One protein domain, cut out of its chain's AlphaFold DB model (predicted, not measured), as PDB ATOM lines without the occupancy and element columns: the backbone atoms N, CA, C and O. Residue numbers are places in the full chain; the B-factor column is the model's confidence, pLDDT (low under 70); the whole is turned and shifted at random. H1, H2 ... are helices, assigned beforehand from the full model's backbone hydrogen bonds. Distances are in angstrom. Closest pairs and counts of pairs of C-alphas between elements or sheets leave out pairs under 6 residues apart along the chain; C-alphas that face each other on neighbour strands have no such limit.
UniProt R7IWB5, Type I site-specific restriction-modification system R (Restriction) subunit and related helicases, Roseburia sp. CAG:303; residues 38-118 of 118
ATOM      1  N   ASP A  38      23.681  32.434 -40.628       92.75
ATOM      2  CA  ASP A  38      22.749  31.894 -41.615       92.75
ATOM      3  C   ASP A  38      23.486  31.379 -42.869       92.75
ATOM      4  O   ASP A  38      24.313  32.074 -43.464       92.75
ATOM      5  N   MET A  39      23.152  30.158 -43.292       91.75
ATOM      6  CA  MET A  39      23.781  29.482 -44.430       91.75
ATOM      7  C   MET A  39      23.624  30.255 -45.745       91.75
ATOM      8  O   MET A  39      24.552  30.283 -46.555       91.75
ATOM      9  N   ASN A  40      22.471  30.884 -45.984       92.06
ATOM     10  CA  ASN A  40      22.260  31.639 -47.217       92.06
ATOM     11  C   ASN A  40      23.065  32.936 -47.194       92.06
ATOM     12  O   ASN A  40      23.715  33.244 -48.187       92.06
ATOM     13  N   ALA A  41      23.107  33.630 -46.053       92.81
ATOM     14  CA  ALA A  41      23.946  34.814 -45.878       92.81
ATOM     15  C   ALA A  41      25.441  34.495 -46.068       92.81
ATOM     16  O   ALA A  41      26.166  35.255 -46.709       92.81
ATOM     17  N   ALA A  42      25.904  33.349 -45.557       93.06
ATOM     18  CA  ALA A  42      27.274  32.890 -45.768       93.06
ATOM     19  C   ALA A  42      27.546  32.597 -47.254       93.06
ATOM     20  O   ALA A  42      28.519  33.096 -47.817       93.06
ATOM     21  N   LYS A  43      26.667  31.845 -47.928       92.94
ATOM     22  CA  LYS A  43      26.799  31.547 -49.366       92.94
ATOM     23  C   LYS A  43      26.748  32.794 -50.242       92.94
ATOM     24  O   LYS A  43      27.477  32.858 -51.227       92.94
ATOM     25  N   GLU A  44      25.917  33.769 -49.891       93.88
ATOM     26  CA  GLU A  44      25.831  35.054 -50.584       93.88
ATOM     27  C   GLU A  44      27.141  35.836 -50.456       93.88
ATOM     28  O   GLU A  44      27.679  36.292 -51.460       93.88
ATOM     29  N   ALA A  45      27.727  35.902 -49.256       94.44
ATOM     30  CA  ALA A  45      29.013  36.570 -49.048       94.44
ATOM     31  C   ALA A  45      30.155  35.953 -49.881       94.44
ATOM     32  O   ALA A  45      31.071  36.661 -50.298       94.44
ATOM     33  N   PHE A  46      30.093  34.645 -50.155       94.88
ATOM     34  CA  PHE A  46      31.068  33.922 -50.978       94.88
ATOM     35  C   PHE A  46      30.610  33.685 -52.426       94.88
ATOM     36  O   PHE A  46      31.286  32.964 -53.164       94.88
ATOM     37  N   SER A  47      29.499  34.275 -52.882       92.38
ATOM     38  CA  SER A  47      28.891  33.915 -54.171       92.38
ATOM     39  C   SER A  47      29.820  34.163 -55.359       92.38
ATOM     40  O   SER A  47      29.840  33.368 -56.298       92.38
ATOM     41  N   GLU A  48      30.633  35.222 -55.310       90.25
ATOM     42  CA  GLU A  48      31.651  35.519 -56.326       90.25
ATOM     43  C   GLU A  48      32.645  34.357 -56.488       90.25
ATOM     44  O   GLU A  48      32.993  33.995 -57.611       90.25
ATOM     45  N   TYR A  49      33.021  33.700 -55.389       90.69
ATOM     46  CA  TYR A  49      33.938  32.559 -55.387       90.69
ATOM     47  C   TYR A  49      33.271  31.233 -55.763       90.69
ATOM     48  O   TYR A  49      33.932  30.327 -56.254       90.69
ATOM     49  N   LEU A  50      31.959  31.116 -55.556       85.94
ATOM     50  CA  LEU A  50      31.200  29.908 -55.890       85.94
ATOM     51  C   LEU A  50      30.647  29.908 -57.321       85.94
ATOM     52  O   LEU A  50      30.349  28.842 -57.857       85.94
ATOM     53  N   THR A  51      30.458  31.084 -57.925       81.25
ATOM     54  CA  THR A  51      29.759  31.230 -59.216       81.25
ATOM     55  C   THR A  51      30.507  32.061 -60.256       81.25
ATOM     56  O   THR A  51      30.268  31.873 -61.447       81.25
ATOM     57  N   GLY A  52      31.382  32.981 -59.835       63.91
ATOM     58  CA  GLY A  52      31.992  33.987 -60.711       63.91
ATOM     59  C   GLY A  52      33.468  33.758 -61.044       63.91
ATOM     60  O   GLY A  52      33.942  34.271 -62.057       63.91
ATOM     61  N   THR A  53      34.203  32.993 -60.235       63.16
ATOM     62  CA  THR A  53      35.634  32.726 -60.443       63.16
ATOM     63  C   THR A  53      35.881  31.313 -60.975       63.16
ATOM     64  O   THR A  53      35.142  30.374 -60.685       63.16
ATOM     65  N   ASN A  54      36.950  31.149 -61.764       77.31
ATOM     66  CA  ASN A  54      37.435  29.849 -62.246       77.31
ATOM     67  C   ASN A  54      38.107  29.055 -61.106       77.31
ATOM     68  O   ASN A  54      39.270  28.670 -61.234       77.31
ATOM     69  N   LEU A  55      37.422  28.862 -59.973       90.81
ATOM     70  CA  LEU A  55      37.924  27.973 -58.931       90.81
ATOM     71  C   LEU A  55      37.847  26.524 -59.404       90.81
ATOM     72  O   LEU A  55      36.860  26.098 -60.009       90.81
ATOM     73  N   ASP A  56      38.886  25.755 -59.098       92.44
ATOM     74  CA  ASP A  56      38.850  24.309 -59.281       92.44
ATOM     75  C   ASP A  56      38.048  23.616 -58.163       92.44
ATOM     76  O   ASP A  56      37.637  24.220 -57.167       92.44
ATOM     77  N   SER A  57      37.817  22.311 -58.306       93.38
ATOM     78  CA  SER A  57      37.034  21.541 -57.336       93.38
ATOM     79  C   SER A  57      37.634  21.527 -55.924       93.38
ATOM     80  O   SER A  57      36.878  21.445 -54.956       93.38
ATOM     81  N   ARG A  58      38.965  21.606 -55.780       95.19
ATOM     82  CA  ARG A  58      39.636  21.624 -54.469       95.19
ATOM     83  C   ARG A  58      39.468  22.985 -53.801       95.19
ATOM     84  O   ARG A  58      39.182  23.048 -52.610       95.19
ATOM     85  N   GLN A  59      39.567  24.061 -54.575       95.50
ATOM     86  CA  GLN A  59      39.323  25.426 -54.109       95.50
ATOM     87  C   GLN A  59      37.859  25.629 -53.699       95.50
ATOM     88  O   GLN A  59      37.597  26.162 -52.622       95.50
ATOM     89  N   ILE A  60      36.904  25.140 -54.499       94.88
ATOM     90  CA  ILE A  60      35.471  25.177 -54.163       94.88
ATOM     91  C   ILE A  60      35.193  24.382 -52.884       94.88
ATOM     92  O   ILE A  60      34.471  24.860 -52.010       94.88
ATOM     93  N   TYR A  61      35.777  23.185 -52.743       95.75
ATOM     94  CA  TYR A  61      35.660  22.401 -51.513       95.75
ATOM     95  C   TYR A  61      36.143  23.198 -50.299       95.75
ATOM     96  O   TYR A  61      35.421  23.294 -49.310       95.75
ATOM     97  N   PHE A  62      37.313  23.829 -50.404       97.19
ATOM     98  CA  PHE A  62      37.884  24.632 -49.328       97.19
ATOM     99  C   PHE A  62      36.978  25.808 -48.931       97.19
ATOM    100  O   PHE A  62      36.717  26.021 -47.748       97.19
ATOM    101  N   VAL A  63      36.448  26.550 -49.911       96.50
ATOM    102  CA  VAL A  63      35.507  27.656 -49.660       96.50
ATOM    103  C   VAL A  63      34.229  27.151 -48.987       96.50
ATOM    104  O   VAL A  63      33.750  27.777 -48.045       96.50
ATOM    105  N   ASN A  64      33.709  25.992 -49.393       96.31
ATOM    106  CA  ASN A  64      32.556  25.392 -48.723       96.31
ATOM    107  C   ASN A  64      32.865  25.010 -47.269       96.31
ATOM    108  O   ASN A  64      32.026  25.252 -46.411       96.31
ATOM    109  N   GLN A  65      34.065  24.503 -46.960       97.88
ATOM    110  CA  GLN A  65      34.448  24.242 -45.564       97.88
ATOM    111  C   GLN A  65      34.504  25.529 -44.729       97.88
ATOM    112  O   GLN A  65      34.109  25.519 -43.565       97.88
ATOM    113  N   ILE A  66      34.930  26.657 -45.314       97.38
ATOM    114  CA  ILE A  66      34.884  27.961 -44.630       97.38
ATOM    115  C   ILE A  66      33.434  28.345 -44.322       97.38
ATOM    116  O   ILE A  66      33.137  28.779 -43.210       97.38
ATOM    117  N   ILE A  67      32.537  28.180 -45.298       96.75
ATOM    118  CA  ILE A  67      31.109  28.475 -45.138       96.75
ATOM    119  C   ILE A  67      30.513  27.623 -44.017       96.75
ATOM    120  O   ILE A  67      29.935  28.187 -43.093       96.75
ATOM    121  N   GLU A  68      30.697  26.301 -44.053       96.94
ATOM    122  CA  GLU A  68      30.204  25.391 -43.009       96.94
ATOM    123  C   GLU A  68      30.759  25.780 -41.631       96.94
ATOM    124  O   GLU A  68      30.010  25.910 -40.662       96.94
ATOM    125  N   TYR A  69      32.062  26.065 -41.540       96.69
ATOM    126  CA  TYR A  69      32.682  26.476 -40.283       96.69
ATOM    127  C   TYR A  69      32.058  27.755 -39.721       96.69
ATOM    128  O   TYR A  69      31.718  27.797 -38.540       96.69
ATOM    129  N   ILE A  70      31.888  28.795 -40.538       95.25
ATOM    130  CA  ILE A  70      31.320  30.075 -40.090       95.25
ATOM    131  C   ILE A  70      29.823  29.937 -39.783       95.25
ATOM    132  O   ILE A  70      29.332  30.583 -38.863       95.25
ATOM    133  N   VAL A  71      29.092  29.084 -40.501       94.50
ATOM    134  CA  VAL A  71      27.688  28.781 -40.186       94.50
ATOM    135  C   VAL A  71      27.569  28.165 -38.797       94.50
ATOM    136  O   VAL A  71      26.686  28.559 -38.043       94.50
ATOM    137  N   HIS A  72      28.482  27.270 -38.425       93.12
ATOM    138  CA  HIS A  72      28.461  26.621 -37.118       93.12
ATOM    139  C   HIS A  72      29.052  27.466 -35.982       93.12
ATOM    140  O   HIS A  72      28.516  27.445 -34.879       93.12
ATOM    141  N   ASN A  73      30.140  28.198 -36.233       91.81
ATOM    142  CA  ASN A  73      30.916  28.898 -35.198       91.81
ATOM    143  C   ASN A  73      30.695  30.420 -35.201       91.81
ATOM    144  O   ASN A  73      31.249  31.137 -34.371       91.81
ATOM    145  N   GLY A  74      29.946  30.943 -36.171       90.69
ATOM    146  CA  GLY A  74      29.600  32.358 -36.313       90.69
ATOM    147  C   GLY A  74      30.701  33.256 -36.875       90.69
ATOM    148  O   GLY A  74      30.398  34.221 -37.586       90.69
ATOM    149  N   VAL A  75      31.963  32.949 -36.568       92.56
ATOM    150  CA  VAL A  75      33.161  33.700 -36.965       92.56
ATOM    151  C   VAL A  75      34.337  32.758 -37.237       92.56
ATOM    152  O   VAL A  75      34.407  31.665 -36.686       92.56
ATOM    153  N   LEU A  76      35.302  33.197 -38.051       94.50
ATOM    154  CA  LEU A  76      36.585  32.506 -38.255       94.50
ATOM    155  C   LEU A  76      37.725  33.495 -38.016       94.50
ATOM    156  O   LEU A  76      38.083  34.269 -38.903       94.50
ATOM    157  N   LYS A  77      38.266  33.508 -36.795       91.81
ATOM    158  CA  LYS A  77      39.322  34.451 -36.380       91.81
ATOM    159  C   LYS A  77      40.691  33.813 -36.269       91.81
ATOM    160  O   LYS A  77      41.692  34.425 -36.636       91.81
ATOM    161  N   ASP A  78      40.726  32.600 -35.734       94.19
ATOM    162  CA  ASP A  78      41.946  31.825 -35.653       94.19
ATOM    163  C   ASP A  78      42.141  31.073 -36.968       94.19
ATOM    164  O   ASP A  78      41.488  30.071 -37.231       94.19
ATOM    165  N   PHE A  79      43.033  31.577 -37.816       94.56
ATOM    166  CA  PHE A  79      43.337  30.949 -39.101       94.56
ATOM    167  C   PHE A  79      44.150  29.652 -38.953       94.56
ATOM    168  O   PHE A  79      44.337  28.955 -39.950       94.56
ATOM    169  N   SER A  80      44.624  29.303 -37.749       95.38
ATOM    170  CA  SER A  80      45.316  28.031 -37.522       95.38
ATOM    171  C   SER A  80      44.404  26.823 -37.771       95.38
ATOM    172  O   SER A  80      44.886  25.812 -38.276       95.38
ATOM    173  N   VAL A  81      43.085  26.967 -37.579       95.94
ATOM    174  CA  VAL A  81      42.085  25.915 -37.863       95.94
ATOM    175  C   VAL A  81      42.096  25.464 -39.327       95.94
ATOM    176  O   VAL A  81      41.753  24.329 -39.636       95.94
ATOM    177  N   LEU A  82      42.549  26.326 -40.244       96.50
ATOM    178  CA  LEU A  82      42.682  26.003 -41.667       96.50
ATOM    179  C   LEU A  82      43.840  25.036 -41.968       96.50
ATOM    180  O   LEU A  82      44.017  24.630 -43.116       96.50
ATOM    181  N   GLN A  83      44.662  24.719 -40.965       95.06
ATOM    182  CA  GLN A  83      45.724  23.711 -41.031       95.06
ATOM    183  C   GLN A  83      45.252  22.333 -40.538       95.06
ATOM    184  O   GLN A  83      46.040  21.388 -40.509       95.06
ATOM    185  N   GLU A  84      43.977  22.196 -40.176       95.69
ATOM    186  CA  GLU A  84      43.380  20.958 -39.681       95.69
ATOM    187  C   GLU A  84      42.303  20.435 -40.647       95.69
ATOM    188  O   GLU A  84      41.866  21.126 -41.572       95.69
ATOM    189  N   SER A  85      41.884  19.183 -40.467       95.69
ATOM    190  CA  SER A  85      40.738  18.626 -41.201       95.69
ATOM    191  C   SER A  85      39.448  19.353 -40.769       95.69
ATOM    192  O   SER A  85      39.325  19.683 -39.588       95.69
ATOM    193  N   PRO A  86      38.484  19.631 -41.671       96.38
ATOM    194  CA  PRO A  86      38.395  19.180 -43.067       96.38
ATOM    195  C   PRO A  86      39.124  20.065 -44.091       96.38
ATOM    196  O   PRO A  86      39.135  19.751 -45.282       96.38
ATOM    197  N   PHE A  87      39.742  21.173 -43.673       97.31
ATOM    198  CA  PHE A  87      40.382  22.127 -44.589       97.31
ATOM    199  C   PHE A  87      41.587  21.535 -45.320       97.31
ATOM    200  O   PHE A  87      41.819  21.863 -46.482       97.31
ATOM    201  N   THR A  88      42.327  20.636 -44.671       96.75
ATOM    202  CA  THR A  88      43.516  19.995 -45.251       96.75
ATOM    203  C   THR A  88      43.236  18.700 -46.016       96.75
ATOM    204  O   THR A  88      44.158  18.134 -46.604       96.75
ATOM    205  N   ASP A  89      41.976  18.258 -46.108       97.38
ATOM    206  CA  ASP A  89      41.600  16.991 -46.759       97.38
ATOM    207  C   ASP A  89      41.924  16.959 -48.267       97.38
ATOM    208  O   ASP A  89      42.084  15.887 -48.848       97.38
ATOM    209  N   GLN A  90      42.003  18.129 -48.916       96.00
ATOM    210  CA  GLN A  90      42.294  18.282 -50.352       96.00
ATOM    211  C   GLN A  90      43.626  19.007 -50.625       96.00
ATOM    212  O   GLN A  90      43.885  19.446 -51.752       96.00
ATOM    213  N   GLY A  91      44.477  19.118 -49.600       95.19
ATOM    214  CA  GLY A  91      45.727  19.877 -49.615       95.19
ATOM    215  C   GLY A  91      45.689  21.078 -48.674       95.19
ATOM    216  O   GLY A  91      44.634  21.533 -48.241       95.19
ATOM    217  N   SER A  92      46.862  21.603 -48.342       95.25
ATOM    218  CA  SER A  92      46.993  22.829 -47.555       95.25
ATOM    219  C   SER A  92      46.551  24.063 -48.349       95.25
ATOM    220  O   SER A  92      46.525  24.062 -49.582       95.25
ATOM    221  N   VAL A  93      46.278  25.170 -47.647       93.56
ATOM    222  CA  VAL A  93      45.927  26.469 -48.261       93.56
ATOM    223  C   VAL A  93      46.911  26.862 -49.371       93.56
ATOM    224  O   VAL A  93      46.489  27.312 -50.433       93.56
ATOM    225  N   VAL A  94      48.214  26.659 -49.151       92.88
ATOM    226  CA  VAL A  94      49.277  27.043 -50.099       92.88
ATOM    227  C   VAL A  94      49.310  26.128 -51.330       92.88
ATOM    228  O   VAL A  94      49.670  26.568 -52.418       92.88
ATOM    229  N   GLU A  95      48.911  24.863 -51.189       95.06
ATOM    230  CA  GLU A  95      48.824  23.912 -52.306       95.06
ATOM    231  C   GLU A  95      47.545  24.096 -53.134       95.06
ATOM    232  O   GLU A  95      47.547  23.851 -54.343       95.06
ATOM    233  N   ILE A  96      46.450  24.505 -52.487       95.25
ATOM    234  CA  ILE A  96      45.146  24.723 -53.122       95.25
ATOM    235  C   ILE A  96      45.091  26.091 -53.819       95.25
ATOM    236  O   ILE A  96      44.569  26.202 -54.931       95.25
ATOM    237  N   PHE A  97      45.648  27.139 -53.210       94.38
ATOM    238  CA  PHE A  97      45.632  28.502 -53.742       94.38
ATOM    239  C   PHE A  97      47.035  28.939 -54.173       94.38
ATOM    240  O   PHE A  97      47.732  29.653 -53.458       94.38
ATOM    241  N   THR A  98      47.441  28.528 -55.376       91.62
ATOM    242  CA  THR A  98      48.721  28.948 -55.976       91.62
ATOM    243  C   THR A  98      48.731  30.430 -56.362       91.62
ATOM    244  O   THR A  98      49.775  31.079 -56.300       91.62
ATOM    245  N   ASP A  99      47.570  30.983 -56.723       91.88
ATOM    246  CA  ASP A  99      47.363  32.423 -56.853       91.88
ATOM    247  C   ASP A  99      46.938  33.020 -55.504       91.88
ATOM    248  O   ASP A  99      45.785  32.930 -55.072       91.88
ATOM    249  N   MET A 100      47.891  33.678 -54.847       89.94
ATOM    250  CA  MET A 100      47.675  34.302 -53.543       89.94
ATOM    251  C   MET A 100      46.692  35.478 -53.583       89.94
ATOM    252  O   MET A 100      46.175  35.860 -52.533       89.94
ATOM    253  N   THR A 101      46.403  36.055 -54.755       92.62
ATOM    254  CA  THR A 101      45.406  37.130 -54.872       92.62
ATOM    255  C   THR A 101      43.987  36.604 -54.656       92.62
ATOM    256  O   THR A 101      43.183  37.266 -53.998       92.62
ATOM    257  N   VAL A 102      43.711  35.374 -55.102       93.31
ATOM    258  CA  VAL A 102      42.440  34.678 -54.860       93.31
ATOM    259  C   VAL A 102      42.261  34.421 -53.367       93.31
ATOM    260  O   VAL A 102      41.234  34.787 -52.795       93.31
ATOM    261  N   TRP A 103      43.287  33.868 -52.712       94.56
ATOM    262  CA  TRP A 103      43.258  33.631 -51.267       94.56
ATOM    263  C   TRP A 103      43.083  34.925 -50.464       94.56
ATOM    264  O   TRP A 103      42.280  34.977 -49.532       94.56
ATOM    265  N   ALA A 104      43.789  35.995 -50.839       94.94
ATOM    266  CA  ALA A 104      43.648  37.296 -50.191       94.94
ATOM    267  C   ALA A 104      42.210  37.836 -50.286       94.94
ATOM    268  O   ALA A 104      41.703  38.412 -49.323       94.94
ATOM    269  N   GLY A 105      41.537  37.617 -51.418       95.62
ATOM    270  CA  GLY A 105      40.135  37.974 -51.598       95.62
ATOM    271  C   GLY A 105      39.185  37.172 -50.698       95.62
ATOM    272  O   GLY A 105      38.384  37.767 -49.979       95.62
ATOM    273  N   ILE A 106      39.344  35.844 -50.639       95.81
ATOM    274  CA  ILE A 106      38.574  34.966 -49.733       95.81
ATOM    275  C   ILE A 106      38.761  35.406 -48.277       95.81
ATOM    276  O   ILE A 106      37.790  35.564 -47.535       95.81
ATOM    277  N   ARG A 107      40.006  35.671 -47.868       96.19
ATOM    278  CA  ARG A 107      40.320  36.160 -46.522       96.19
ATOM    279  C   ARG A 107      39.619  37.483 -46.212       96.19
ATOM    280  O   ARG A 107      39.094  37.644 -45.114       96.19
ATOM    281  N   LYS A 108      39.562  38.404 -47.172       96.38
ATOM    282  CA  LYS A 108      38.856  39.678 -47.005       96.38
ATOM    283  C   LYS A 108      37.353  39.481 -46.783       96.38
ATOM    284  O   LYS A 108      36.760  40.209 -45.990       96.38
ATOM    285  N   VAL A 109      36.738  38.492 -47.438       96.50
ATOM    286  CA  VAL A 109      35.334  38.127 -47.178       96.50
ATOM    287  C   VAL A 109      35.163  37.617 -45.747       96.50
ATOM    288  O   VAL A 109      34.278  38.100 -45.043       96.50
ATOM    289  N   ILE A 110      36.041  36.721 -45.277       96.50
ATOM    290  CA  ILE A 110      36.031  36.235 -43.884       96.50
ATOM    291  C   ILE A 110      36.127  37.409 -42.899       96.50
ATOM    292  O   ILE A 110      35.326  37.518 -41.972       96.50
ATOM    293  N   GLU A 111      37.076  38.318 -43.118       95.50
ATOM    294  CA  GLU A 111      37.271  39.497 -42.272       95.50
ATOM    295  C   GLU A 111      36.038  40.413 -42.275       95.50
ATOM    296  O   GLU A 111      35.633  40.893 -41.218       95.50
ATOM    297  N   SER A 112      35.382  40.594 -43.427       94.69
ATOM    298  CA  SER A 112      34.126  41.349 -43.519       94.69
ATOM    299  C   SER A 112      32.981  40.678 -42.757       94.69
ATOM    300  O   SER A 112      32.186  41.372 -42.125       94.69
ATOM    301  N   ILE A 113      32.875  39.348 -42.803       92.50
ATOM    302  CA  ILE A 113      31.863  38.603 -42.045       92.50
ATOM    303  C   ILE A 113      32.106  38.762 -40.542       92.50
ATOM    304  O   ILE A 113      31.169  39.061 -39.803       92.50
ATOM    305  N   ASN A 114      33.357  38.619 -40.102       91.38
ATOM    306  CA  ASN A 114      33.734  38.788 -38.701       91.38
ATOM    307  C   ASN A 114      33.477  40.220 -38.209       91.38
ATOM    308  O   ASN A 114      33.006  40.403 -37.093       91.38
ATOM    309  N   ALA A 115      33.751  41.237 -39.033       89.38
ATOM    310  CA  ALA A 115      33.493  42.632 -38.680       89.38
ATOM    311  C   ALA A 115      31.994  42.925 -38.498       89.38
ATOM    312  O   ALA A 115      31.630  43.700 -37.624       89.38
ATOM    313  N   ASN A 116      31.120  42.255 -39.258       84.12
ATOM    314  CA  ASN A 116      29.662  42.348 -39.096       84.12
ATOM    315  C   ASN A 116      29.131  41.624 -37.842       84.12
ATOM    316  O   ASN A 116      27.926  41.656 -37.580       84.12
ATOM    317  N   ALA A 117      29.989  40.908 -37.111       79.31
ATOM    318  CA  ALA A 117      29.655  40.321 -35.819       79.31
ATOM    319  C   ALA A 117      29.886  41.292 -34.652       79.31
ATOM    320  O   ALA A 117      29.296  41.086 -33.595       79.31
ATOM    321  N   ALA A 118      30.749  42.298 -34.836       62.75
ATOM    322  CA  ALA A 118      31.182  43.227 -33.792       62.75
ATOM    323  C   ALA A 118      30.182  44.361 -33.532       62.75
ATOM    324  O   ALA A 118      29.474  44.779 -34.479       62.75
TER     325      ALA A 118
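What this domain is: This is residues 38 to 118 of the 118 residues of the protein "Type I site-specific restriction-modification system R (Restriction) subunit and related helicases" of Roseburia sp. CAG:303 (UniProt R7IWB5). Two long helices, H3 and H6, lie side by side and run the same way, with the short helices H1 and H2 along one side of the pair and the short helices H4 and H5 on the other side. H1 and H2 pack on H3, while contacts between H3 and H6 are few; the stretch from H4 to H5 leads from the end of H3 back to the beginning of H6. The printed part has 81 residues with six named helices, H1 to H6 in order along the chain, and no named strand; its class is all helix. It is compact, with a radius of gyration of the C-alphas of 11.7 A, and rounded, spanning 32 by 27 by 19 A.

How they stand to each other: H1, residues 39 to 45, and H2, residues 47 to 52, meet only through their link. H3, residues 57 to 73, touches H1 with residues 67 to 71 alone; the closest C-alphas, of Met 39 and Val 71, are 5.8 A apart, and the two run opposite ways at a steep tilt of 58 degrees. H3 touches H2 with residues 60 to 63 alone, the C-alphas of Leu 50 and Ile 60 being closest at 6.6 A; H2 and H3 form a helical hairpin, opposite ways at a shallow tilt of 24 degrees. H4, residues 79 to 83, is apart from H1, H2 and H3. H5, residues 93 to 96, is close to H3 but not clearly touching, with the closest C-alphas, of Gln 59 and Ile 96, 5.9 A apart. H6, residues 100 to 115, is close to H3 but not clearly touching: the closest C-alphas, of Val 63 and Ile 106, are 7.9 A apart, and the two run the same way at a shallow tilt of 14 degrees. H6 is also close to H1 but not clearly touching, with the closest C-alphas, of Ala 45 and Val 109, 6.8 A apart. In H1, H2, H3 and H6 every O i to N i+4 pair is within hydrogen-bond range; in H4 0 of 1 is, beside 2 of 2 O i to N i+3 pairs, and H5 is too short for an O i to N i+4 pair.

Where its parts are: H1 begins at C-alpha 39, at (23.781, 29.482, -44.430), and is 9.9 A long from first to last C-alpha; H2 is 7.2 A long. H3 is the longest helix by residues and measures 24.1 A, from C-alpha 57 at (37.034, 21.541, -57.336) to C-alpha 73. H4 measures 7.9 A and H5 5.2 A. H6 measures 22.2 A and ends at C-alpha 115, at (33.493, 42.632, -38.680).

The domain as a whole: The two C-alphas farthest apart, of Asp 56 and Ala 118, are 32.7 A apart. The printed part has no cut and no long link. Its mean pLDDT is 92.4, and residues 52 to 53 and residue 118, the chain's last, are under 70.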